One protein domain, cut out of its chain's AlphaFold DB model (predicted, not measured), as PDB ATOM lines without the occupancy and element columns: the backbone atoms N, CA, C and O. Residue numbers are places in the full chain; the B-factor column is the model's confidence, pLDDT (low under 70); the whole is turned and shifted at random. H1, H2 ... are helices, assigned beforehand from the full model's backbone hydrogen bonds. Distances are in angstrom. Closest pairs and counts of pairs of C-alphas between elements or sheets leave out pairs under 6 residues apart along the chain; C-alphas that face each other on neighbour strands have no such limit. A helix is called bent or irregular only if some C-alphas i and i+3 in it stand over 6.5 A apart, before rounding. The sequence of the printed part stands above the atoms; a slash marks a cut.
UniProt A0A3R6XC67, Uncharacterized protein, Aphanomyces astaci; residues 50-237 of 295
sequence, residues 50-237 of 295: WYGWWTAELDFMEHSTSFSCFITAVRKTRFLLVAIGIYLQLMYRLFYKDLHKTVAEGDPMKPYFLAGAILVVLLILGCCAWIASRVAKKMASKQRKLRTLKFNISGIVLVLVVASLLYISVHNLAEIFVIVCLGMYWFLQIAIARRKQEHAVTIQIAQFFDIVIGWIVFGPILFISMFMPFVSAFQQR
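What this domain is: This is residues 50 to 237 of the 295 residues of an uncharacterized protein of Aphanomyces astaci (UniProt A0A3R6XC67). H6 and H7a meet near one end as an open V, H2 and then H3 run along H6, H4 crosses past H6, and H5 folds back from H4 as a largely free arm. Residues 211 to 237 of H7 stick out. The printed part has 188 residues with seven named helices, H1 to H7, and no named strand: all helix. It is loose, with a radius of gyration of the C-alphas of 21.5 A, and spans 69 by 54 by 36 A.

Where its parts are: H7, residues 200 to 237, was assigned as one helix by its hydrogen bonds but is bent, with C-alphas 226 and 229 7.0 A apart; its arms are H7a, residues 200 to 226, 36.2 A long, and H7b, residues 229 to 237, ending at C-alpha 237 (156.356, 177.047, 187.602). H7a is irregular, with C-alphas 217 and 220 6.7 A apart. H1, residues 50 to 63, is irregular too, with C-alphas 57 and 60 7.3 A apart; C-alpha 50 is at (163.412, 186.306, 145.454). H2 is residues 66 to 76, H3 78 to 97, H4 110 to 138 and 41.6 A long, H5 143 to 164 and 31.1 A, H6 170 to 193 and 34.5 A.

How they stand to each other: H7a, with residues 202 to 206 alone, touches the hub H6 at a steep tilt of 51 degrees, closest at the C-alphas of Leu 188 and Thr 202, 5.8 A. H3 touches H6 at a shallow tilt of 25 degrees, opposite ways, closest at the C-alphas of Ala 83 and Ile 179, 4.9 A. H5 and H7a are apart. Not every O i to N i+4 pair is within hydrogen-bond range in H1 (6 of 10), H4 (23 of 25) and H7a (21 of 23); every one is in H2, H3, H5, H6 and H7b.

The domain as a whole: The C-alphas farthest apart, of Pro 108 and Arg 237, are 72.4 A apart. The printed part has no cut. The link from H3 to H4 is long. Residues 140 to 141 are under pLDDT 70.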
ATOM      1  N   TRP A  50     164.086 185.010 145.540       92.81
ATOM      2  CA  TRP A  50     163.412 186.306 145.454       92.81
ATOM      3  C   TRP A  50     163.516 186.905 144.051       92.81
ATOM      4  O   TRP A  50     162.572 187.521 143.572       92.81
ATOM      5  N   TYR A  51     164.649 186.706 143.369       90.62
ATOM      6  CA  TYR A  51     164.844 187.239 142.022       90.62
ATOM      7  C   TYR A  51     163.972 186.524 140.983       90.62
ATOM      8  O   TYR A  51     163.385 187.188 140.128       90.62
ATOM      9  N   GLY A  52     163.856 185.196 141.076       90.44
ATOM     10  CA  GLY A  52     162.974 184.405 140.218       90.44
ATOM     11  C   GLY A  52     161.510 184.782 140.435       90.44
ATOM     12  O   GLY A  52     160.804 185.073 139.472       90.44
ATOM     13  N   TRP A  53     161.082 184.899 141.698       91.62
ATOM     14  CA  TRP A  53     159.743 185.388 142.040       91.62
ATOM     15  C   TRP A  53     159.488 186.808 141.517       91.62
ATOM     16  O   TRP A  53     158.478 187.039 140.866       91.62
ATOM     17  N   TRP A  54     160.413 187.747 141.737       91.19
ATOM     18  CA  TRP A  54     160.290 189.134 141.273       91.19
ATOM     19  C   TRP A  54     160.158 189.234 139.749       91.19
ATOM     20  O   TRP A  54     159.393 190.051 139.239       91.19
ATOM     21  N   THR A  55     160.909 188.409 139.020       89.56
ATOM     22  CA  THR A  55     160.862 188.378 137.554       89.56
ATOM     23  C   THR A  55     159.537 187.794 137.072       89.56
ATOM     24  O   THR A  55     158.892 188.404 136.227       89.56
ATOM     25  N   ALA A  56     159.081 186.691 137.676       90.81
ATOM     26  CA  ALA A  56     157.780 186.090 137.379       90.81
ATOM     27  C   ALA A  56     156.609 187.037 137.700       90.81
ATOM     28  O   ALA A  56     155.681 187.171 136.906       90.81
ATOM     29  N   GLU A  57     156.673 187.752 138.826       91.25
ATOM     30  CA  GLU A  57     155.664 188.738 139.231       91.25
ATOM     31  C   GLU A  57     155.556 189.894 138.227       91.25
ATOM     32  O   GLU A  57     154.489 190.480 138.060       91.25
ATOM     33  N   LEU A  58     156.644 190.233 137.532       91.38
ATOM     34  CA  LEU A  58     156.676 191.314 136.549       91.38
ATOM     35  C   LEU A  58     156.596 190.854 135.089       91.38
ATOM     36  O   LEU A  58     156.605 191.698 134.190       91.38
ATOM     37  N   ASP A  59     156.456 189.556 134.842       90.00
ATOM     38  CA  ASP A  59     156.378 188.973 133.501       90.00
ATOM     39  C   ASP A  59     155.224 189.581 132.679       90.00
ATOM     40  O   ASP A  59     155.367 189.961 131.514       90.00
ATOM     41  N   PHE A  60     154.091 189.866 133.332       88.94
ATOM     42  CA  PHE A  60     152.939 190.500 132.681       88.94
ATOM     43  C   PHE A  60     153.249 191.882 132.067       88.94
ATOM     44  O   PHE A  60     152.579 192.314 131.121       88.94
ATOM     45  N   MET A  61     154.240 192.613 132.595       88.06
ATOM     46  CA  MET A  61     154.623 193.937 132.083       88.06
ATOM     47  C   MET A  61     155.356 193.848 130.743       88.06
ATOM     48  O   MET A  61     155.325 194.805 129.957       88.06
ATOM     49  N   GLU A  62     155.988 192.710 130.461       85.88
ATOM     50  CA  GLU A  62     156.646 192.445 129.186       85.88
ATOM     51  C   GLU A  62     155.614 192.270 128.066       85.88
ATOM     52  O   GLU A  62     155.740 192.877 126.998       85.88
ATOM     53  N   HIS A  63     154.519 191.570 128.368       88.38
ATOM     54  CA  HIS A  63     153.413 191.312 127.442       88.38
ATOM     55  C   HIS A  63     152.361 192.435 127.367       88.38
ATOM     56  O   HIS A  63     151.473 192.413 126.512       88.38
ATOM     57  N   SER A  64     152.449 193.453 128.226       91.75
ATOM     58  CA  SER A  64     151.507 194.581 128.253       91.75
ATOM     59  C   SER A  64     151.718 195.566 127.097       91.75
ATOM     60  O   SER A  64     152.846 195.827 126.690       91.75
ATOM     61  N   THR A  65     150.658 196.203 126.586       94.81
ATOM     62  CA  THR A  65     150.786 197.215 125.518       94.81
ATOM     63  C   THR A  65     151.467 198.498 126.011       94.81
ATOM     64  O   THR A  65     151.372 198.869 127.184       94.81
ATOM     65  N   SER A  66     152.103 199.244 125.101       91.44
ATOM     66  CA  SER A  66     152.740 200.531 125.428       91.44
ATOM     67  C   SER A  66     151.762 201.540 126.044       91.44
ATOM     68  O   SER A  66     152.148 202.307 126.926       91.44
ATOM     69  N   PHE A  67     150.490 201.515 125.628       93.88
ATOM     70  CA  PHE A  67     149.447 202.359 126.210       93.88
ATOM     71  C   PHE A  67     149.130 201.955 127.656       93.88
ATOM     72  O   PHE A  67     149.103 202.815 128.535       93.88
ATOM     73  N   SER A  68     148.987 200.659 127.945       92.50
ATOM     74  CA  SER A  68     148.796 200.167 129.319       92.50
ATOM     75  C   SER A  68     149.975 200.522 130.230       92.50
ATOM     76  O   SER A  68     149.777 200.931 131.380       92.50
ATOM     77  N   CYS A  69     151.205 200.449 129.712       92.06
ATOM     78  CA  CYS A  69     152.402 200.897 130.426       92.06
ATOM     79  C   CYS A  69     152.383 202.411 130.686       92.06
ATOM     80  O   CYS A  69     152.702 202.839 131.796       92.06
ATOM     81  N   PHE A  70     151.957 203.223 129.713       93.12
ATOM     82  CA  PHE A  70     151.801 204.671 129.881       93.12
ATOM     83  C   PHE A  70     150.762 205.014 130.955       93.12
ATOM     84  O   PHE A  70     151.068 205.760 131.884       93.12
ATOM     85  N   ILE A  71     149.568 204.420 130.893       94.56
ATOM     86  CA  ILE A  71     148.521 204.622 131.906       94.56
ATOM     87  C   ILE A  71     149.010 204.183 133.288       94.56
ATOM     88  O   ILE A  71     148.777 204.870 134.286       94.56
ATOM     89  N   THR A  72     149.750 203.075 133.361       92.25
ATOM     90  CA  THR A  72     150.381 202.632 134.606       92.25
ATOM     91  C   THR A  72     151.384 203.664 135.113       92.25
ATOM     92  O   THR A  72     151.293 204.047 136.278       92.25
ATOM     93  N   ALA A  73     152.276 204.180 134.265       93.94
ATOM     94  CA  ALA A  73     153.231 205.221 134.642       93.94
ATOM     95  C   ALA A  73     152.519 206.473 135.177       93.94
ATOM     96  O   ALA A  73     152.837 206.924 136.280       93.94
ATOM     97  N   VAL A  74     151.504 206.972 134.460       95.25
ATOM     98  CA  VAL A  74     150.685 208.126 134.866       95.25
ATOM     99  C   VAL A  74     150.036 207.869 136.222       95.25
ATOM    100  O   VAL A  74     150.212 208.661 137.144       95.25
ATOM    101  N   ARG A  75     149.372 206.727 136.415       94.94
ATOM    102  CA  ARG A  75     148.736 206.379 137.695       94.94
ATOM    103  C   ARG A  75     149.741 206.324 138.846       94.94
ATOM    104  O   ARG A  75     149.413 206.707 139.967       94.94
ATOM    105  N   LYS A  76     150.962 205.844 138.600       94.38
ATOM    106  CA  LYS A  76     152.004 205.729 139.627       94.38
ATOM    107  C   LYS A  76     152.648 207.080 139.963       94.38
ATOM    108  O   LYS A  76     153.176 207.205 141.065       94.38
ATOM    109  N   THR A  77     152.512 208.119 139.126       94.06
ATOM    110  CA  THR A  77     152.949 209.493 139.476       94.06
ATOM    111  C   THR A  77     152.292 210.040 140.741       94.06
ATOM    112  O   THR A  77     152.883 210.886 141.406       94.06
ATOM    113  N   ARG A  78     151.141 209.494 141.159       94.44
ATOM    114  CA  ARG A  78     150.493 209.844 142.431       94.44
ATOM    115  C   ARG A  78     151.435 209.764 143.636       94.44
ATOM    116  O   ARG A  78     151.326 210.586 144.534       94.44
ATOM    117  N   PHE A  79     152.372 208.811 143.654       93.44
ATOM    118  CA  PHE A  79     153.321 208.670 144.763       93.44
ATOM    119  C   PHE A  79     154.294 209.852 144.825       93.44
ATOM    120  O   PHE A  79     154.577 210.348 145.912       93.44
ATOM    121  N   LEU A  80     154.725 210.357 143.664       92.69
ATOM    122  CA  LEU A  80     155.524 211.576 143.576       92.69
ATOM    123  C   LEU A  80     154.716 212.801 144.005       92.69
ATOM    124  O   LEU A  80     155.215 213.613 144.773       92.69
ATOM    125  N   LEU A  81     153.467 212.924 143.549       93.31
ATOM    126  CA  LEU A  81     152.606 214.051 143.919       93.31
ATOM    127  C   LEU A  81     152.348 214.097 145.431       93.31
ATOM    128  O   LEU A  81     152.412 215.169 146.025       93.31
ATOM    129  N   VAL A  82     152.127 212.943 146.067       94.19
ATOM    130  CA  VAL A  82     151.999 212.851 147.530       94.19
ATOM    131  C   VAL A  82     153.309 213.244 148.217       94.19
ATOM    132  O   VAL A  82     153.274 214.026 149.162       94.19
ATOM    133  N   ALA A  83     154.464 212.775 147.728       92.38
ATOM    134  CA  ALA A  83     155.766 213.166 148.275       92.38
ATOM    135  C   ALA A  83     155.999 214.685 148.182       92.38
ATOM    136  O   ALA A  83     156.424 215.303 149.156       92.38
ATOM    137  N   ILE A  84     155.659 215.296 147.040       91.62
ATOM    138  CA  ILE A  84     155.732 216.748 146.832       91.62
ATOM    139  C   ILE A  84     154.766 217.481 147.763       91.62
ATOM    140  O   ILE A  84     155.154 218.473 148.369       91.62
ATOM    141  N   GLY A  85     153.535 216.993 147.926       92.62
ATOM    142  CA  GLY A  85     152.555 217.595 148.828       92.62
ATOM    143  C   GLY A  85     153.025 217.611 150.285       92.62
ATOM    144  O   GLY A  85     152.978 218.655 150.933       92.62
ATOM    145  N   ILE A  86     153.542 216.481 150.782       93.00
ATOM    146  CA  ILE A  86     154.103 216.382 152.142       93.00
ATOM    147  C   ILE A  86     155.318 217.306 152.281       93.00
ATOM    148  O   ILE A  86     155.424 218.038 153.259       93.00
ATOM    149  N   TYR A  87     156.202 217.333 151.283       93.44
ATOM    150  CA  TYR A  87     157.362 218.219 151.274       93.44
ATOM    151  C   TYR A  87     156.983 219.701 151.317       93.44
ATOM    152  O   TYR A  87     157.526 220.445 152.129       93.44
ATOM    153  N   LEU A  88     156.043 220.142 150.478       91.75
ATOM    154  CA  LEU A  88     155.589 221.532 150.465       91.75
ATOM    155  C   LEU A  88     154.957 221.911 151.804       91.75
ATOM    156  O   LEU A  88     155.216 223.002 152.305       91.75
ATOM    157  N   GLN A  89     154.193 221.003 152.415       91.56
ATOM    158  CA  GLN A  89     153.624 221.212 153.742       91.56
ATOM    159  C   GLN A  89     154.708 221.319 154.827       91.56
ATOM    160  O   GLN A  89     154.627 222.198 155.687       91.56
ATOM    161  N   LEU A  90     155.728 220.457 154.785       90.75
ATOM    162  CA  LEU A  90     156.878 220.500 155.692       90.75
ATOM    163  C   LEU A  90     157.638 221.824 155.542       90.75
ATOM    164  O   LEU A  90     157.905 222.512 156.523       90.75
ATOM    165  N   MET A  91     157.940 222.213 154.307       90.25
ATOM    166  CA  MET A  91     158.631 223.456 153.979       90.25
ATOM    167  C   MET A  91     157.828 224.693 154.385       90.25
ATOM    168  O   MET A  91     158.377 225.627 154.968       90.25
ATOM    169  N   TYR A  92     156.518 224.690 154.133       88.75
ATOM    170  CA  TYR A  92     155.626 225.752 154.580       88.75
ATOM    171  C   TYR A  92     155.661 225.904 156.104       88.75
ATOM    172  O   TYR A  92     155.783 227.012 156.628       88.75
ATOM    173  N   ARG A  93     155.606 224.777 156.822       89.12
ATOM    174  CA  ARG A  93     155.667 224.761 158.281       89.12
ATOM    175  C   ARG A  93     156.985 225.346 158.791       89.12
ATOM    176  O   ARG A  93     156.956 226.293 159.566       89.12
ATOM    177  N   LEU A  94     158.107 224.845 158.278       87.31
ATOM    178  CA  LEU A  94     159.447 225.219 158.724       87.31
ATOM    179  C   LEU A  94     159.828 226.668 158.408       87.31
ATOM    180  O   LEU A  94     160.515 227.289 159.205       87.31
ATOM    181  N   PHE A  95     159.431 227.208 157.251       86.19
ATOM    182  CA  PHE A  95     159.911 228.523 156.798       86.19
ATOM    183  C   PHE A  95     158.925 229.671 157.017       86.19
ATOM    184  O   PHE A  95     159.340 230.830 157.004       86.19
ATOM    185  N   TYR A  96     157.643 229.365 157.220       87.12
ATOM    186  CA  TYR A  96     156.600 230.375 157.384       87.12
ATOM    187  C   TYR A  96     155.890 230.210 158.720       87.12
ATOM    188  O   TYR A  96     155.983 231.092 159.570       87.12
ATOM    189  N   LYS A  97     155.233 229.065 158.940       86.31
ATOM    190  CA  LYS A  97     154.361 228.876 160.107       86.31
ATOM    191  C   LYS A  97     155.118 228.953 161.434       86.31
ATOM    192  O   LYS A  97     154.723 229.727 162.298       86.31
ATOM    193  N   ASP A  98     156.199 228.191 161.578       85.31
ATOM    194  CA  ASP A  98     156.961 228.098 162.831       85.31
ATOM    195  C   ASP A  98     157.782 229.371 163.102       85.31
ATOM    196  O   ASP A  98     158.139 229.660 164.240       85.31
ATOM    197  N   LEU A  99     158.043 230.168 162.059       84.81
ATOM    198  CA  LEU A  99     158.704 231.472 162.154       84.81
ATOM    199  C   LEU A  99     157.719 232.649 162.256       84.81
ATOM    200  O   LEU A  99     158.168 233.794 162.271       84.81
ATOM    201  N   HIS A 100     156.406 232.392 162.294       83.62
ATOM    202  CA  HIS A 100     155.345 233.407 162.267       83.62
ATOM    203  C   HIS A 100     155.451 234.407 161.099       83.62
ATOM    204  O   HIS A 100     155.055 235.562 161.225       83.62
ATOM    205  N   LYS A 101     155.969 233.964 159.948       83.56
ATOM    206  CA  LYS A 101     156.108 234.780 158.733       83.56
ATOM    207  C   LYS A 101     155.019 234.443 157.733       83.56
ATOM    208  O   LYS A 101     154.662 233.278 157.557       83.56
ATOM    209  N   THR A 102     154.535 235.450 157.016       79.88
ATOM    210  CA  THR A 102     153.631 235.223 155.883       79.88
ATOM    211  C   THR A 102     154.410 235.096 154.577       79.88
ATOM    212  O   THR A 102     155.520 235.609 154.437       79.88
ATOM    213  N   VAL A 103     153.829 234.406 153.591       76.94
ATOM    214  CA  VAL A 103     154.448 234.256 152.261       76.94
ATOM    215  C   VAL A 103     154.656 235.616 151.581       76.94
ATOM    216  O   VAL A 103     155.629 235.786 150.855       76.94
ATOM    217  N   ALA A 104     153.782 236.588 151.859       73.56
ATOM    218  CA  ALA A 104     153.815 237.928 151.275       73.56
ATOM    219  C   ALA A 104     154.878 238.859 151.890       73.56
ATOM    220  O   ALA A 104     155.289 239.818 151.249       73.56
ATOM    221  N   GLU A 105     155.315 238.588 153.120       71.75
ATOM    222  CA  GLU A 105     156.299 239.405 153.847       71.75
ATOM    223  C   GLU A 105     157.749 239.014 153.513       71.75
ATOM    224  O   GLU A 105     158.695 239.764 153.749       71.75
ATOM    225  N   GLY A 106     157.931 237.811 152.966       70.44
ATOM    226  CA  GLY A 106     159.217 237.303 152.523       70.44
ATOM    227  C   GLY A 106     159.621 237.775 151.128       70.44
ATOM    228  O   GLY A 106     158.935 238.518 150.438       70.44
ATOM    229  N   ASP A 107     160.768 237.269 150.695       79.06
ATOM    230  CA  ASP A 107     161.270 237.479 149.340       79.06
ATOM    231  C   ASP A 107     160.386 236.673 148.360       79.06
ATOM    232  O   ASP A 107     160.278 235.452 148.551       79.06
ATOM    233  N   PRO A 108     159.754 237.287 147.336       79.62
ATOM    234  CA  PRO A 108     158.754 236.626 146.484       79.62
ATOM    235  C   PRO A 108     159.264 235.366 145.778       79.62
ATOM    236  O   PRO A 108     158.482 234.507 145.376       79.62
ATOM    237  N   MET A 109     160.585 235.239 145.642       83.69
ATOM    238  CA  MET A 109     161.240 234.111 144.983       83.69
ATOM    239  C   MET A 109     161.448 232.893 145.899       83.69
ATOM    240  O   MET A 109     161.585 231.773 145.402       83.69
ATOM    241  N   LYS A 110     161.440 233.065 147.231       83.56
ATOM    242  CA  LYS A 110     161.692 231.977 148.203       83.56
ATOM    243  C   LYS A 110     160.748 230.777 148.042       83.56
ATOM    244  O   LYS A 110     161.261 229.657 148.030       83.56
ATOM    245  N   PRO A 111     159.419 230.942 147.884       84.81
ATOM    246  CA  PRO A 111     158.513 229.814 147.674       84.81
ATOM    247  C   PRO A 111     158.856 228.994 146.428       84.81
ATOM    248  O   PRO A 111     158.808 227.768 146.473       84.81
ATOM    249  N   TYR A 112     159.246 229.654 145.333       85.75
ATOM    250  CA  TYR A 112     159.589 228.984 144.078       85.75
ATOM    251  C   TYR A 112     160.890 228.189 144.193       85.75
ATOM    252  O   TYR A 112     160.941 227.038 143.761       85.75
ATOM    253  N   PHE A 113     161.918 228.753 144.838       86.81
ATOM    254  CA  PHE A 113     163.148 228.014 145.133       86.81
ATOM    255  C   PHE A 113     162.879 226.801 146.023       86.81
ATOM    256  O   PHE A 113     163.383 225.710 145.758       86.81
ATOM    257  N   LEU A 114     162.040 226.974 147.044       85.06
ATOM    258  CA  LEU A 114     161.696 225.911 147.976       85.06
ATOM    259  C   LEU A 114     160.904 224.799 147.282       85.06
ATOM    260  O   LEU A 114     161.219 223.628 147.463       85.06
ATOM    261  N   ALA A 115     159.949 225.144 146.419       85.44
ATOM    262  CA  ALA A 115     159.215 224.181 145.604       85.44
ATOM    263  C   ALA A 115     160.118 223.455 144.591       85.44
ATOM    264  O   ALA A 115     159.950 222.259 144.378       85.44
ATOM    265  N   GLY A 116     161.097 224.140 143.992       84.62
ATOM    266  CA  GLY A 116     162.055 223.536 143.063       84.62
ATOM    267  C   GLY A 116     163.097 222.635 143.736       84.62
ATOM    268  O   GLY A 116     163.591 221.691 143.115       84.62
ATOM    269  N   ALA A 117     163.411 222.873 145.012       87.00
ATOM    270  CA  ALA A 117     164.464 222.149 145.720       87.00
ATOM    271  C   ALA A 117     164.195 220.639 145.843       87.00
ATOM    272  O   ALA A 117     165.141 219.857 145.760       87.00
ATOM    273  N   ILE A 118     162.936 220.189 145.930       86.81
ATOM    274  CA  ILE A 118     162.632 218.746 145.927       86.81
ATOM    275  C   ILE A 118     163.076 218.057 144.633       86.81
ATOM    276  O   ILE A 118     163.585 216.940 144.684       86.81
ATOM    277  N   LEU A 119     162.949 218.715 143.476       84.19
ATOM    278  CA  LEU A 119     163.404 218.148 142.205       84.19
ATOM    279  C   LEU A 119     164.925 217.997 142.199       84.19
ATOM    280  O   LEU A 119     165.437 216.964 141.775       84.19
ATOM    281  N   VAL A 120     165.641 218.989 142.734       85.62
ATOM    282  CA  VAL A 120     167.101 218.934 142.889       85.62
ATOM    283  C   VAL A 120     167.501 217.781 143.811       85.62
ATOM    284  O   VAL A 120     168.376 216.993 143.457       85.62
ATOM    285  N   VAL A 121     166.825 217.621 144.951       84.31
ATOM    286  CA  VAL A 121     167.072 216.513 145.886       84.31
ATOM    287  C   VAL A 121     166.830 215.161 145.211       84.31
ATOM    288  O   VAL A 121     167.678 214.276 145.300       84.31
ATOM    289  N   LEU A 122     165.721 214.998 144.484       82.00
ATOM    290  CA  LEU A 122     165.419 213.760 143.761       82.00
ATOM    291  C   LEU A 122     166.461 213.452 142.674       82.00
ATOM    292  O   LEU A 122     166.853 212.294 142.518       82.00
ATOM    293  N   LEU A 123     166.954 214.467 141.958       84.00
ATOM    294  CA  LEU A 123     168.027 214.308 140.971       84.00
ATOM    295  C   LEU A 123     169.341 213.872 141.625       84.00
ATOM    296  O   LEU A 123     169.985 212.945 141.135       84.00
ATOM    297  N   ILE A 124     169.717 214.486 142.751       85.31
ATOM    298  CA  ILE A 124     170.913 214.104 143.511       85.31
ATOM    299  C   ILE A 124     170.794 212.656 143.988       85.31
ATOM    300  O   ILE A 124     171.721 211.875 143.780       85.31
ATOM    301  N   LEU A 125     169.648 212.261 144.553       83.38
ATOM    302  CA  LEU A 125     169.402 210.881 144.978       83.38
ATOM    303  C   LEU A 125     169.514 209.895 143.805       83.38
ATOM    304  O   LEU A 125     170.144 208.846 143.947       83.38
ATOM    305  N   GLY A 126     168.980 210.252 142.634       79.75
ATOM    306  CA  GLY A 126     169.127 209.466 141.408       79.75
ATOM    307  C   GLY A 126     170.589 209.310 140.972       79.75
ATOM    308  O   GLY A 126     171.038 208.197 140.685       79.75
ATOM    309  N   CYS A 127     171.361 210.399 140.987       83.31
ATOM    310  CA  CYS A 127     172.796 210.382 140.698       83.31
ATOM    311  C   CYS A 127     173.571 209.520 141.706       83.31
ATOM    312  O   CYS A 127     174.386 208.684 141.307       83.31
ATOM    313  N   CYS A 128     173.290 209.663 143.003       82.00
ATOM    314  CA  CYS A 128     173.897 208.860 144.061       82.00
ATOM    315  C   CYS A 128     173.595 207.368 143.883       82.00
ATOM    316  O   CYS A 128     174.513 206.552 143.960       82.00
ATOM    317  N   ALA A 129     172.345 207.006 143.585       76.44
ATOM    318  CA  ALA A 129     171.950 205.621 143.331       76.44
ATOM    319  C   ALA A 129     172.666 205.041 142.101       76.44
ATOM    320  O   ALA A 129     173.161 203.908 142.128       76.44
ATOM    321  N   TRP A 130     172.793 205.832 141.033       79.12
ATOM    322  CA  TRP A 130     173.522 205.422 139.838       79.12
ATOM    323  C   TRP A 130     175.008 205.178 140.134       79.12
ATOM    324  O   TRP A 130     175.524 204.099 139.828       79.12
ATOM    325  N   ILE A 131     175.684 206.110 140.813       82.38
ATOM    326  CA  ILE A 131     177.087 205.954 141.228       82.38
ATOM    327  C   ILE A 131     177.247 204.729 142.137       82.38
ATOM    328  O   ILE A 131     178.132 203.901 141.902       82.38
ATOM    329  N   ALA A 132     176.368 204.561 143.129       78.62
ATOM    330  CA  ALA A 132     176.391 203.428 144.049       78.62
ATOM    331  C   ALA A 132     176.292 202.089 143.303       78.62
ATOM    332  O   ALA A 132     177.065 201.169 143.582       78.62
ATOM    333  N   SER A 133     175.422 201.992 142.293       75.19
ATOM    334  CA  SER A 133     175.298 200.783 141.468       75.19
ATOM    335  C   SER A 133     176.571 200.475 140.668       75.19
ATOM    336  O   SER A 133     176.994 199.317 140.582       75.19
ATOM    337  N   ARG A 134     177.246 201.505 140.141       79.06
ATOM    338  CA  ARG A 134     178.512 201.364 139.404       79.06
ATOM    339  C   ARG A 134     179.645 200.917 140.323       79.06
ATOM    340  O   ARG A 134     180.400 200.012 139.966       79.06
ATOM    341  N   VAL A 135     179.732 201.504 141.516       78.69
ATOM    342  CA  VAL A 135     180.706 201.114 142.545       78.69
ATOM    343  C   VAL A 135     180.458 199.677 142.999       78.69
ATOM    344  O   VAL A 135     181.403 198.888 143.047       78.69
ATOM    345  N   ALA A 136     179.203 199.300 143.257       72.88
ATOM    346  CA  ALA A 136     178.840 197.946 143.659       72.88
ATOM    347  C   ALA A 136     179.229 196.908 142.596       72.88
ATOM    348  O   ALA A 136     179.825 195.886 142.936       72.88
ATOM    349  N   LYS A 137     178.983 197.193 141.307       74.25
ATOM    350  CA  LYS A 137     179.385 196.313 140.199       74.25
ATOM    351  C   LYS A 137     180.909 196.178 140.100       74.25
ATOM    352  O   LYS A 137     181.414 195.066 139.979       74.25
ATOM    353  N   LYS A 138     181.654 197.285 140.214       74.75
ATOM    354  CA  LYS A 138     183.131 197.281 140.178       74.75
ATOM    355  C   LYS A 138     183.747 196.527 141.363       74.75
ATOM    356  O   LYS A 138     184.796 195.906 141.228       74.75
ATOM    357  N   MET A 139     183.102 196.588 142.525       71.00
ATOM    358  CA  MET A 139     183.579 195.985 143.770       71.00
ATOM    359  C   MET A 139     182.986 194.594 144.037       71.00
ATOM    360  O   MET A 139     183.220 194.041 145.111       71.00
ATOM    361  N   ALA A 140     182.260 194.007 143.076       67.44
ATOM    362  CA  ALA A 140     181.581 192.719 143.235       67.44
ATOM    363  C   ALA A 140     182.546 191.569 143.580       67.44
ATOM    364  O   ALA A 140     182.235 190.744 144.435       67.44
ATOM    365  N   SER A 141     183.752 191.567 143.001       68.81
ATOM    366  CA  SER A 141     184.813 190.592 143.309       68.81
ATOM    367  C   SER A 141     185.526 190.853 144.644       68.81
ATOM    368  O   SER A 141     186.267 190.008 145.134       68.81
ATOM    369  N   LYS A 142     185.301 192.017 145.269       75.88
ATOM    370  CA  LYS A 142     185.931 192.451 146.528       75.88
ATOM    371  C   LYS A 142     184.887 192.559 147.640       75.88
ATOM    372  O   LYS A 142     184.800 193.581 148.324       75.88
ATOM    373  N   GLN A 143     184.117 191.488 147.847       74.25
ATOM    374  CA  GLN A 143     182.990 191.448 148.791       74.25
ATOM    375  C   GLN A 143     183.352 191.925 150.208       74.25
ATOM    376  O   GLN A 143     182.571 192.650 150.824       74.25
ATOM    377  N   ARG A 144     184.558 191.607 150.711       72.75
ATOM    378  CA  ARG A 144     185.040 192.092 152.019       72.75
ATOM    379  C   ARG A 144     185.126 193.622 152.074       72.75
ATOM    380  O   ARG A 144     184.607 194.223 153.006       72.75
ATOM    381  N   LYS A 145     185.705 194.259 151.047       76.81
ATOM    382  CA  LYS A 145     185.809 195.728 150.961       76.81
ATOM    383  C   LYS A 145     184.442 196.383 150.786       76.81
ATOM    384  O   LYS A 145     184.201 197.436 151.365       76.81
ATOM    385  N   LEU A 146     183.538 195.749 150.036       78.88
ATOM    386  CA  LEU A 146     182.160 196.223 149.894       78.88
ATOM    387  C   LEU A 146     181.407 196.183 151.235       78.88
ATOM    388  O   LEU A 146     180.684 197.122 151.547       78.88
ATOM    389  N   ARG A 147     181.599 195.134 152.047       78.88
ATOM    390  CA  ARG A 147     180.994 195.025 153.385       78.88
ATOM    391  C   ARG A 147     181.504 196.120 154.323       78.88
ATOM    392  O   ARG A 147     180.692 196.788 154.952       78.88
ATOM    393  N   THR A 148     182.818 196.349 154.362       78.19
ATOM    394  CA  THR A 148     183.416 197.436 155.155       78.19
ATOM    395  C   THR A 148     182.935 198.809 154.687       78.19
ATOM    396  O   THR A 148     182.591 199.646 155.510       78.19
ATOM    397  N   LEU A 149     182.835 199.037 153.373       84.12
ATOM    398  CA  LEU A 149     182.307 200.290 152.831       84.12
ATOM    399  C   LEU A 149     180.848 200.523 153.250       84.12
ATOM    400  O   LEU A 149     180.518 201.614 153.702       84.12
ATOM    401  N   LYS A 150     179.988 199.501 153.141       82.88
ATOM    402  CA  LYS A 150     178.590 199.576 153.595       82.88
ATOM    403  C   LYS A 150     178.498 199.889 155.089       82.88
ATOM    404  O   LYS A 150     177.701 200.736 155.472       82.88
ATOM    405  N   PHE A 151     179.333 199.247 155.907       83.69
ATOM    406  CA  PHE A 151     179.400 199.508 157.344       83.69
ATOM    407  C   PHE A 151     179.819 200.954 157.643       83.69
ATOM    408  O   PHE A 151     179.137 201.644 158.395       83.69
ATOM    409  N   ASN A 152     180.871 201.454 156.987       84.94
ATOM    410  CA  ASN A 152     181.340 202.829 157.173       84.94
ATOM    411  C   ASN A 152     180.289 203.860 156.742       84.94
ATOM    412  O   ASN A 152     180.044 204.820 157.466       84.94
ATOM    413  N   ILE A 153     179.636 203.650 155.591       87.19
ATOM    414  CA  ILE A 153     178.541 204.516 155.128       87.19
ATOM    415  C   ILE A 153     177.392 204.498 156.140       87.19
ATOM    416  O   ILE A 153     176.889 205.558 156.494       87.19
ATOM    417  N   SER A 154     177.015 203.323 156.650       84.06
ATOM    418  CA  SER A 154     175.987 203.206 157.687       84.06
ATOM    419  C   SER A 154     176.359 203.976 158.957       84.06
ATOM    420  O   SER A 154     175.499 204.634 159.533       84.06
ATOM    421  N   GLY A 155     177.627 203.930 159.377       82.38
ATOM    422  CA  GLY A 155     178.123 204.701 160.518       82.38
ATOM    423  C   GLY A 155     178.043 206.212 160.287       82.38
ATOM    424  O   GLY A 155     177.563 206.936 161.152       82.38
ATOM    425  N   ILE A 156     178.432 206.689 159.101       90.31
ATOM    426  CA  ILE A 156     178.325 208.111 158.732       90.31
ATOM    427  C   ILE A 156     176.862 208.558 158.722       90.31
ATOM    428  O   ILE A 156     176.536 209.600 159.283       90.31
ATOM    429  N   VAL A 157     175.968 207.767 158.122       88.75
ATOM    430  CA  VAL A 157     174.528 208.064 158.100       88.75
ATOM    431  C   VAL A 157     173.968 208.128 159.518       88.75
ATOM    432  O   VAL A 157     173.228 209.056 159.826       88.75
ATOM    433  N   LEU A 158     174.354 207.201 160.399       87.00
ATOM    434  CA  LEU A 158     173.940 207.225 161.800       87.00
ATOM    435  C   LEU A 158     174.399 208.510 162.502       87.00
ATOM    436  O   LEU A 158     173.588 209.166 163.148       87.00
ATOM    437  N   VAL A 159     175.665 208.905 162.336       88.44
ATOM    438  CA  VAL A 159     176.191 210.157 162.907       88.44
ATOM    439  C   VAL A 159     175.436 211.368 162.363       88.44
ATOM    440  O   VAL A 159     175.067 212.242 163.138       88.44
ATOM    441  N   LEU A 160     175.152 211.412 161.058       87.56
ATOM    442  CA  LEU A 160     174.380 212.497 160.445       87.56
ATOM    443  C   LEU A 160     172.945 212.561 160.974       87.56
ATOM    444  O   LEU A 160     172.428 213.654 161.186       87.56
ATOM    445  N   VAL A 161     172.302 211.415 161.202       85.12
ATOM    446  CA  VAL A 161     170.964 211.353 161.803       85.12
ATOM    447  C   VAL A 161     170.997 211.832 163.254       85.12
ATOM    448  O   VAL A 161     170.185 212.663 163.636       85.12
ATOM    449  N   VAL A 162     171.959 211.379 164.058       84.31
ATOM    450  CA  VAL A 162     172.086 211.825 165.455       84.31
ATOM    451  C   VAL A 162     172.412 213.319 165.531       84.31
ATOM    452  O   VAL A 162     171.817 214.039 166.326       84.31
ATOM    453  N   ALA A 163     173.307 213.810 164.674       84.12
ATOM    454  CA  ALA A 163     173.630 215.229 164.593       84.12
ATOM    455  C   ALA A 163     172.436 216.060 164.107       84.12
ATOM    456  O   ALA A 163     172.213 217.157 164.611       84.12
ATOM    457  N   SER A 164     171.639 215.552 163.159       82.25
ATOM    458  CA  SER A 164     170.456 216.271 162.681       82.25
ATOM    459  C   SER A 164     169.374 216.375 163.751       82.25
ATOM    460  O   SER A 164     168.700 217.398 163.795       82.25
ATOM    461  N   LEU A 165     169.272 215.410 164.671       83.56
ATOM    462  CA  LEU A 165     168.372 215.490 165.828       83.56
ATOM    463  C   LEU A 165     168.710 216.638 166.798       83.56
ATOM    464  O   LEU A 165     167.847 217.026 167.580       83.56
ATOM    465  N   LEU A 166     169.914 217.223 166.728       80.75
ATOM    466  CA  LEU A 166     170.252 218.442 167.480       80.75
ATOM    467  C   LEU A 166     169.559 219.693 166.919       80.75
ATOM    468  O   LEU A 166     169.384 220.670 167.641       80.75
ATOM    469  N   TYR A 167     169.176 219.671 165.641       78.69
ATOM    470  CA  TYR A 167     168.640 220.831 164.921       78.69
ATOM    471  C   TYR A 167     167.211 220.619 164.406       78.69
ATOM    472  O   TYR A 167     166.480 221.583 164.188       78.69
ATOM    473  N   ILE A 168     166.804 219.367 164.183       83.38
ATOM    474  CA  ILE A 168     165.549 218.980 163.541       83.38
ATOM    475  C   ILE A 168     164.788 218.032 164.471       83.38
ATOM    476  O   ILE A 168     165.318 217.026 164.932       83.38
ATOM    477  N   SER A 169     163.509 218.333 164.707       87.31
ATOM    478  CA  SER A 169     162.613 217.464 165.479       87.31
ATOM    479  C   SER A 169     162.464 216.077 164.839       87.31
ATOM    480  O   SER A 169     162.388 215.954 163.614       87.31
ATOM    481  N   VAL A 170     162.316 215.040 165.673       86.38
ATOM    482  CA  VAL A 170     162.061 213.645 165.255       86.38
ATOM    483  C   VAL A 170     160.892 213.556 164.271       86.38
ATOM    484  O   VAL A 170     160.954 212.809 163.299       86.38
ATOM    485  N   HIS A 171     159.846 214.357 164.484       87.12
ATOM    486  CA  HIS A 171     158.690 214.421 163.593       87.12
ATOM    487  C   HIS A 171     159.076 214.864 162.173       87.12
ATOM    488  O   HIS A 171     158.685 214.237 161.192       87.12
ATOM    489  N   ASN A 172     159.896 215.908 162.054       88.50
ATOM    490  CA  ASN A 172     160.326 216.438 160.760       88.50
ATOM    491  C   ASN A 172     161.293 215.470 160.066       88.50
ATOM    492  O   ASN A 172     161.225 215.297 158.852       88.50
ATOM    493  N   LEU A 173     162.149 214.784 160.831       87.75
ATOM    494  CA  LEU A 173     163.002 213.720 160.304       87.75
ATOM    495  C   LEU A 173     162.169 212.544 159.763       87.75
ATOM    496  O   LEU A 173     162.469 212.022 158.689       87.75
ATOM    497  N   ALA A 174     161.102 212.158 160.471       89.69
ATOM    498  CA  ALA A 174     160.175 211.124 160.020       89.69
ATOM    499  C   ALA A 174     159.428 211.541 158.740       89.69
ATOM    500  O   ALA A 174     159.342 210.743 157.808       89.69
ATOM    501  N   GLU A 175     158.954 212.790 158.641       90.69
ATOM    502  CA  GLU A 175     158.347 213.314 157.406       90.69
ATOM    503  C   GLU A 175     159.340 213.274 156.227       90.69
ATOM    504  O   GLU A 175     158.986 212.803 155.145       90.69
ATOM    505  N   ILE A 176     160.603 213.676 156.436       89.81
ATOM    506  CA  ILE A 176     161.663 213.596 155.412       89.81
ATOM    507  C   ILE A 176     161.901 212.148 154.976       89.81
ATOM    508  O   ILE A 176     161.981 211.871 153.778       89.81
ATOM    509  N   PHE A 177     161.984 211.213 155.926       90.19
ATOM    510  CA  PHE A 177     162.149 209.793 155.623       90.19
ATOM    511  C   PHE A 177     161.004 209.268 154.744       90.19
ATOM    512  O   PHE A 177     161.253 208.629 153.723       90.19
ATOM    513  N   VAL A 178     159.754 209.617 155.073       92.56
ATOM    514  CA  VAL A 178     158.576 209.251 154.273       92.56
ATOM    515  C   VAL A 178     158.646 209.843 152.863       92.56
ATOM    516  O   VAL A 178     158.391 209.125 151.895       92.56
ATOM    517  N   ILE A 179     159.037 211.115 152.713       91.94
ATOM    518  CA  ILE A 179     159.204 211.765 151.400       91.94
ATOM    519  C   ILE A 179     160.231 211.007 150.548       91.94
ATOM    520  O   ILE A 179     159.966 210.708 149.380       91.94
ATOM    521  N   VAL A 180     161.384 210.652 151.125       90.56
ATOM    522  CA  VAL A 180     162.445 209.914 150.424       90.56
ATOM    523  C   VAL A 180     161.970 208.513 150.032       90.56
ATOM    524  O   VAL A 180     162.146 208.113 148.881       90.56
ATOM    525  N   CYS A 181     161.303 207.784 150.932       92.19
ATOM    526  CA  CYS A 181     160.717 206.474 150.632       92.19
ATOM    527  C   CYS A 181     159.686 206.543 149.500       92.19
ATOM    528  O   CYS A 181     159.742 205.729 148.577       92.19
ATOM    529  N   LEU A 182     158.784 207.528 149.511       93.31
ATOM    530  CA  LEU A 182     157.805 207.719 148.437       93.31
ATOM    531  C   LEU A 182     158.470 208.078 147.104       93.31
ATOM    532  O   LEU A 182     158.063 207.556 146.065       93.31
ATOM    533  N   GLY A 183     159.510 208.916 147.122       91.75
ATOM    534  CA  GLY A 183     160.297 209.256 145.935       91.75
ATOM    535  C   GLY A 183     161.020 208.045 145.339       91.75
ATOM    536  O   GLY A 183     160.936 207.806 144.132       91.75
ATOM    537  N   MET A 184     161.670 207.230 146.180       90.50
ATOM    538  CA  MET A 184     162.310 205.974 145.762       90.50
ATOM    539  C   MET A 184     161.289 204.976 145.206       90.50
ATOM    540  O   MET A 184     161.536 204.351 144.173       90.50
ATOM    541  N   TYR A 185     160.126 204.850 145.851       93.81
ATOM    542  CA  TYR A 185     159.059 203.969 145.386       93.81
ATOM    543  C   TYR A 185     158.476 204.438 144.050       93.81
ATOM    544  O   TYR A 185     158.280 203.634 143.142       93.81
ATOM    545  N   TRP A 186     158.248 205.741 143.881       94.38
ATOM    546  CA  TRP A 186     157.834 206.296 142.594       94.38
ATOM    547  C   TRP A 186     158.853 205.979 141.493       94.38
ATOM    548  O   TRP A 186     158.465 205.494 140.430       94.38
ATOM    549  N   PHE A 187     160.148 206.180 141.757       91.94
ATOM    550  CA  PHE A 187     161.211 205.846 140.811       91.94
ATOM    551  C   PHE A 187     161.184 204.360 140.419       91.94
ATOM    552  O   PHE A 187     161.231 204.049 139.228       91.94
ATOM    553  N   LEU A 188     161.037 203.455 141.394       93.06
ATOM    554  CA  LEU A 188     160.880 202.017 141.158       93.06
ATOM    555  C   LEU A 188     159.696 201.731 140.220       93.06
ATOM    556  O   LEU A 188     159.849 201.033 139.221       93.06
ATOM    557  N   GLN A 189     158.531 202.318 140.494       94.38
ATOM    558  CA  GLN A 189     157.322 202.106 139.694       94.38
ATOM    559  C   GLN A 189     157.463 202.636 138.259       94.38
ATOM    560  O   GLN A 189     156.988 202.002 137.317       94.38
ATOM    561  N   ILE A 190     158.144 203.770 138.067       93.25
ATOM    562  CA  ILE A 190     158.450 204.292 136.728       93.25
ATOM    563  C   ILE A 190     159.463 203.399 136.005       93.25
ATOM    564  O   ILE A 190     159.320 203.176 134.804       93.25
ATOM    565  N   ALA A 191     160.464 202.860 136.702       91.94
ATOM    566  CA  ALA A 191     161.414 201.924 136.110       91.94
ATOM    567  C   ALA A 191     160.714 200.645 135.619       91.94
ATOM    568  O   ALA A 191     160.962 200.227 134.488       91.94
ATOM    569  N   ILE A 192     159.786 200.091 136.409       92.62
ATOM    570  CA  ILE A 192     158.950 198.941 136.025       92.62
ATOM    571  C   ILE A 192     158.063 199.296 134.823       92.62
ATOM    572  O   ILE A 192     158.072 198.591 133.819       92.62
ATOM    573  N   ALA A 193     157.374 200.443 134.851       92.38
ATOM    574  CA  ALA A 193     156.533 200.889 133.734       92.38
ATOM    575  C   ALA A 193     157.318 201.127 132.429       92.38
ATOM    576  O   ALA A 193     156.765 201.010 131.337       92.38
ATOM    577  N   ARG A 194     158.616 201.439 132.528       89.94
ATOM    578  CA  ARG A 194     159.540 201.565 131.389       89.94
ATOM    579  C   ARG A 194     160.236 200.251 131.012       89.94
ATOM    580  O   ARG A 194     161.162 200.304 130.205       89.94
ATOM    581  N   ARG A 195     159.834 199.115 131.596       89.62
ATOM    582  CA  ARG A 195     160.440 197.785 131.406       89.62
ATOM    583  C   ARG A 195     161.941 197.746 131.720       89.62
ATOM    584  O   ARG A 195     162.713 197.036 131.092       89.62
ATOM    585  N   LYS A 196     162.384 198.540 132.700       87.38
ATOM    586  CA  LYS A 196     163.771 198.570 133.204       87.38
ATOM    587  C   LYS A 196     163.907 197.825 134.536       87.38
ATOM    588  O   LYS A 196     164.650 198.258 135.423       87.38
ATOM    589  N   GLN A 197     163.159 196.734 134.685       83.50
ATOM    590  CA  GLN A 197     163.086 195.948 135.920       83.50
ATOM    591  C   GLN A 197     164.377 195.194 136.244       83.50
ATOM    592  O   GLN A 197     164.751 195.116 137.408       83.50
ATOM    593  N   GLU A 198     165.127 194.776 135.223       84.31
ATOM    594  CA  GLU A 198     166.417 194.085 135.372       84.31
ATOM    595  C   GLU A 198     167.580 195.015 135.754       84.31
ATOM    596  O   GLU A 198     168.694 194.578 136.059       84.31
ATOM    597  N   HIS A 199     167.370 196.335 135.717       84.75
ATOM    598  CA  HIS A 199     168.436 197.270 136.037       84.75
ATOM    599  C   HIS A 199     168.831 197.131 137.515       84.75
ATOM    600  O   HIS A 199     167.983 197.154 138.405       84.75
ATOM    601  N   ALA A 200     170.137 197.064 137.795       82.88
ATOM    602  CA  ALA A 200     170.658 196.770 139.135       82.88
ATOM    603  C   ALA A 200     170.126 197.708 140.238       82.88
ATOM    604  O   ALA A 200     169.933 197.277 141.370       82.88
ATOM    605  N   VAL A 201     169.884 198.983 139.911       84.19
ATOM    606  CA  VAL A 201     169.281 199.954 140.844       84.19
ATOM    607  C   VAL A 201     167.833 199.580 141.173       84.19
ATOM    608  O   VAL A 201     167.447 199.623 142.335       84.19
ATOM    609  N   THR A 202     167.045 199.187 140.171       88.06
ATOM    610  CA  THR A 202     165.635 198.807 140.324       88.06
ATOM    611  C   THR A 202     165.505 197.589 141.231       88.06
ATOM    612  O   THR A 202     164.748 197.626 142.196       88.06
ATOM    613  N   ILE A 203     166.331 196.567 140.984       88.25
ATOM    614  CA  ILE A 203     166.397 195.345 141.793       88.25
ATOM    615  C   ILE A 203     166.717 195.675 143.255       88.25
ATOM    616  O   ILE A 203     166.038 195.202 144.158       88.25
ATOM    617  N   GLN A 204     167.723 196.514 143.510       87.25
ATOM    618  CA  GLN A 204     168.112 196.860 144.882       87.25
ATOM    619  C   GLN A 204     167.034 197.651 145.627       87.25
ATOM    620  O   GLN A 204     166.845 197.435 146.821       87.25
ATOM    621  N   ILE A 205     166.335 198.559 144.939       90.19
ATOM    622  CA  ILE A 205     165.238 199.323 145.542       90.19
ATOM    623  C   ILE A 205     164.050 198.400 145.843       90.19
ATOM    624  O   ILE A 205     163.483 198.499 146.927       90.19
ATOM    625  N   ALA A 206     163.704 197.480 144.937       92.44
ATOM    626  CA  ALA A 206     162.661 196.481 145.173       92.44
ATOM    627  C   ALA A 206     162.996 195.586 146.378       92.44
ATOM    628  O   ALA A 206     162.219 195.533 147.328       92.44
ATOM    629  N   GLN A 207     164.206 195.011 146.410       91.06
ATOM    630  CA  GLN A 207     164.681 194.221 147.553       91.06
ATOM    631  C   GLN A 207     164.629 195.006 148.862       91.06
ATOM    632  O   GLN A 207     164.268 194.454 149.893       91.06
ATOM    633  N   PHE A 208     164.993 196.292 148.847       91.31
ATOM    634  CA  PHE A 208     164.915 197.135 150.037       91.31
ATOM    635  C   PHE A 208     163.483 197.233 150.575       91.31
ATOM    636  O   PHE A 208     163.284 197.069 151.777       91.31
ATOM    637  N   PHE A 209     162.490 197.458 149.708       93.19
ATOM    638  CA  PHE A 209     161.090 197.505 150.133       93.19
ATOM    639  C   PHE A 209     160.605 196.156 150.671       93.19
ATOM    640  O   PHE A 209     159.980 196.137 151.728       93.19
ATOM    641  N   ASP A 210     160.958 195.043 150.031       93.38
ATOM    642  CA  ASP A 210     160.547 193.712 150.495       93.38
ATOM    643  C   ASP A 210     161.229 193.309 151.808       93.38
ATOM    644  O   ASP A 210     160.609 192.681 152.662       93.38
ATOM    645  N   ILE A 211     162.475 193.741 152.034       93.25
ATOM    646  CA  ILE A 211     163.147 193.603 153.333       93.25
ATOM    647  C   ILE A 211     162.389 194.387 154.408       93.25
ATOM    648  O   ILE A 211     162.152 193.857 155.492       93.25
ATOM    649  N   VAL A 212     162.003 195.636 154.127       92.94
ATOM    650  CA  VAL A 212     161.244 196.466 155.076       92.94
ATOM    651  C   VAL A 212     159.887 195.831 155.384       92.94
ATOM    652  O   VAL A 212     159.529 195.721 156.554       92.94
ATOM    653  N   ILE A 213     159.158 195.366 154.365       91.81
ATOM    654  CA  ILE A 213     157.877 194.668 154.540       91.81
ATOM    655  C   ILE A 213     158.075 193.391 155.360       91.81
ATOM    656  O   ILE A 213     157.337 193.166 156.317       91.81
ATOM    657  N   GLY A 214     159.102 192.597 155.057       92.00
ATOM    658  CA  GLY A 214     159.415 191.398 155.824       92.00
ATOM    659  C   GLY A 214     159.702 191.701 157.293       92.00
ATOM    660  O   GLY A 214     159.173 191.018 158.158       92.00
ATOM    661  N   TRP A 215     160.432 192.774 157.611       93.12
ATOM    662  CA  TRP A 215     160.626 193.203 159.002       93.12
ATOM    663  C   TRP A 215     159.346 193.708 159.674       93.12
ATOM    664  O   TRP A 215     159.182 193.498 160.872       93.12
ATOM    665  N   ILE A 216     158.433 194.346 158.939       91.56
ATOM    666  CA  ILE A 216     157.120 194.746 159.473       91.56
ATOM    667  C   ILE A 216     156.281 193.510 159.824       91.56
ATOM    668  O   ILE A 216     155.574 193.519 160.830       91.56
ATOM    669  N   VAL A 217     156.376 192.447 159.024       90.50
ATOM    670  CA  VAL A 217     155.658 191.188 159.259       90.50
ATOM    671  C   VAL A 217     156.325 190.378 160.375       90.50
ATOM    672  O   VAL A 217     155.698 190.137 161.403       90.50
ATOM    673  N   PHE A 218     157.599 190.008 160.213       90.75
ATOM    674  CA  PHE A 218     158.340 189.160 161.152       90.75
ATOM    675  C   PHE A 218     158.683 189.864 162.465       90.75
ATOM    676  O   PHE A 218     158.685 189.220 163.507       90.75
ATOM    677  N   GLY A 219     158.978 191.164 162.451       91.44
ATOM    678  CA  GLY A 219     159.498 191.892 163.613       91.44
ATOM    679  C   GLY A 219     158.609 191.798 164.857       91.44
ATOM    680  O   GLY A 219     159.096 191.358 165.901       91.44
ATOM    681  N   PRO A 220     157.311 192.147 164.775       90.44
ATOM    682  CA  PRO A 220     156.392 192.018 165.904       90.44
ATOM    683  C   PRO A 220     156.262 190.576 166.406       90.44
ATOM    684  O   PRO A 220     156.226 190.343 167.610       90.44
ATOM    685  N   ILE A 221     156.231 189.602 165.495       90.38
ATOM    686  CA  ILE A 221     156.037 188.187 165.830       90.38
ATOM    687  C   ILE A 221     157.285 187.627 166.512       90.38
ATOM    688  O   ILE A 221     157.167 186.970 167.542       90.38
ATOM    689  N   LEU A 222     158.477 187.947 166.000       90.94
ATOM    690  CA  LEU A 222     159.760 187.602 166.615       90.94
ATOM    691  C   LEU A 222     159.868 188.193 168.019       90.94
ATOM    692  O   LEU A 222     160.274 187.499 168.948       90.94
ATOM    693  N   PHE A 223     159.460 189.453 168.189       90.06
ATOM    694  CA  PHE A 223     159.454 190.099 169.496       90.06
ATOM    695  C   PHE A 223     158.521 189.385 170.478       90.06
ATOM    696  O   PHE A 223     158.924 189.116 171.603       90.06
ATOM    697  N   ILE A 224     157.303 189.030 170.058       87.94
ATOM    698  CA  ILE A 224     156.345 188.300 170.903       87.94
ATOM    699  C   ILE A 224     156.856 186.886 171.218       87.94
ATOM    700  O   ILE A 224     156.860 186.473 172.378       87.94
ATOM    701  N   SER A 225     157.325 186.155 170.205       88.38
ATOM    702  CA  SER A 225     157.828 184.784 170.331       88.38
ATOM    703  C   SER A 225     159.041 184.698 171.260       88.38
ATOM    704  O   SER A 225     159.135 183.760 172.046       88.38
ATOM    705  N   MET A 226     159.905 185.720 171.285       86.88
ATOM    706  CA  MET A 226     161.035 185.801 172.220       86.88
ATOM    707  C   MET A 226     160.604 185.670 173.695       86.88
ATOM    708  O   MET A 226     161.344 185.113 174.505       86.88
ATOM    709  N   PHE A 227     159.407 186.147 174.059       83.94
ATOM    710  CA  PHE A 227     158.887 186.054 175.429       83.94
ATOM    711  C   PHE A 227     158.061 184.786 175.696       83.94
ATOM    712  O   PHE A 227     157.825 184.455 176.857       83.94
ATOM    713  N   MET A 228     157.645 184.039 174.670       80.94
ATOM    714  CA  MET A 228     156.795 182.849 174.836       80.94
ATOM    715  C   MET A 228     157.448 181.727 175.665       80.94
ATOM    716  O   MET A 228     156.775 181.209 176.558       80.94
ATOM    717  N   PRO A 229     158.740 181.378 175.485       76.75
ATOM    718  CA  PRO A 229     159.420 180.407 176.347       76.75
ATOM    719  C   PRO A 229     159.479 180.831 177.822       76.75
ATOM    720  O   PRO A 229     159.414 179.998 178.722       76.75
ATOM    721  N   PHE A 230     159.575 182.138 178.089       73.69
ATOM    722  CA  PHE A 230     159.510 182.667 179.451       73.69
ATOM    723  C   PHE A 230     158.101 182.511 180.038       73.69
ATOM    724  O   PHE A 230     157.960 182.057 181.173       73.69
ATOM    725  N   VAL A 231     157.064 182.838 179.261       71.75
ATOM    726  CA  VAL A 231     155.663 182.698 179.684       71.75
ATOM    727  C   VAL A 231     155.311 181.233 179.952       71.75
ATOM    728  O   VAL A 231     154.697 180.947 180.976       71.75
ATOM    729  N   SER A 232     155.742 180.296 179.102       74.88
ATOM    730  CA  SER A 232     155.473 178.865 179.300       74.88
ATOM    731  C   SER A 232     156.199 178.305 180.528       74.88
ATOM    732  O   SER A 232     155.585 177.612 181.340       74.88
ATOM    733  N   ALA A 233     157.468 178.672 180.734       73.69
ATOM    734  CA  ALA A 233     158.226 178.282 181.921       73.69
ATOM    735  C   ALA A 233     157.640 178.892 183.207       73.69
ATOM    736  O   ALA A 233     157.574 178.224 184.240       73.69
ATOM    737  N   PHE A 234     157.185 180.147 183.158       72.56
ATOM    738  CA  PHE A 234     156.499 180.799 184.273       72.56
ATOM    739  C   PHE A 234     155.159 180.122 184.578       72.56
ATOM    740  O   PHE A 234     154.889 179.798 185.733       72.56
ATOM    741  N   GLN A 235     154.354 179.834 183.553       71.94
ATOM    742  CA  GLN A 235     153.080 179.130 183.690       71.94
ATOM    743  C   GLN A 235     153.267 177.752 184.330       71.94
ATOM    744  O   GLN A 235     152.547 177.417 185.268       71.94
ATOM    745  N   GLN A 236     154.251 176.972 183.875       75.19
ATOM    746  CA  GLN A 236     154.577 175.679 184.476       75.19
ATOM    747  C   GLN A 236     155.018 175.840 185.933       75.19
ATOM    748  O   GLN A 236     154.517 175.139 186.809       75.19
ATOM    749  N   ARG A 237     155.901 176.801 186.229       78.12
ATOM    750  CA  ARG A 237     156.356 177.047 187.602       78.12
ATOM    751  C   ARG A 237     155.232 177.480 188.529       78.12
ATOM    752  O   ARG A 237     155.250 177.040 189.663       78.12
TER     753      ARG A 237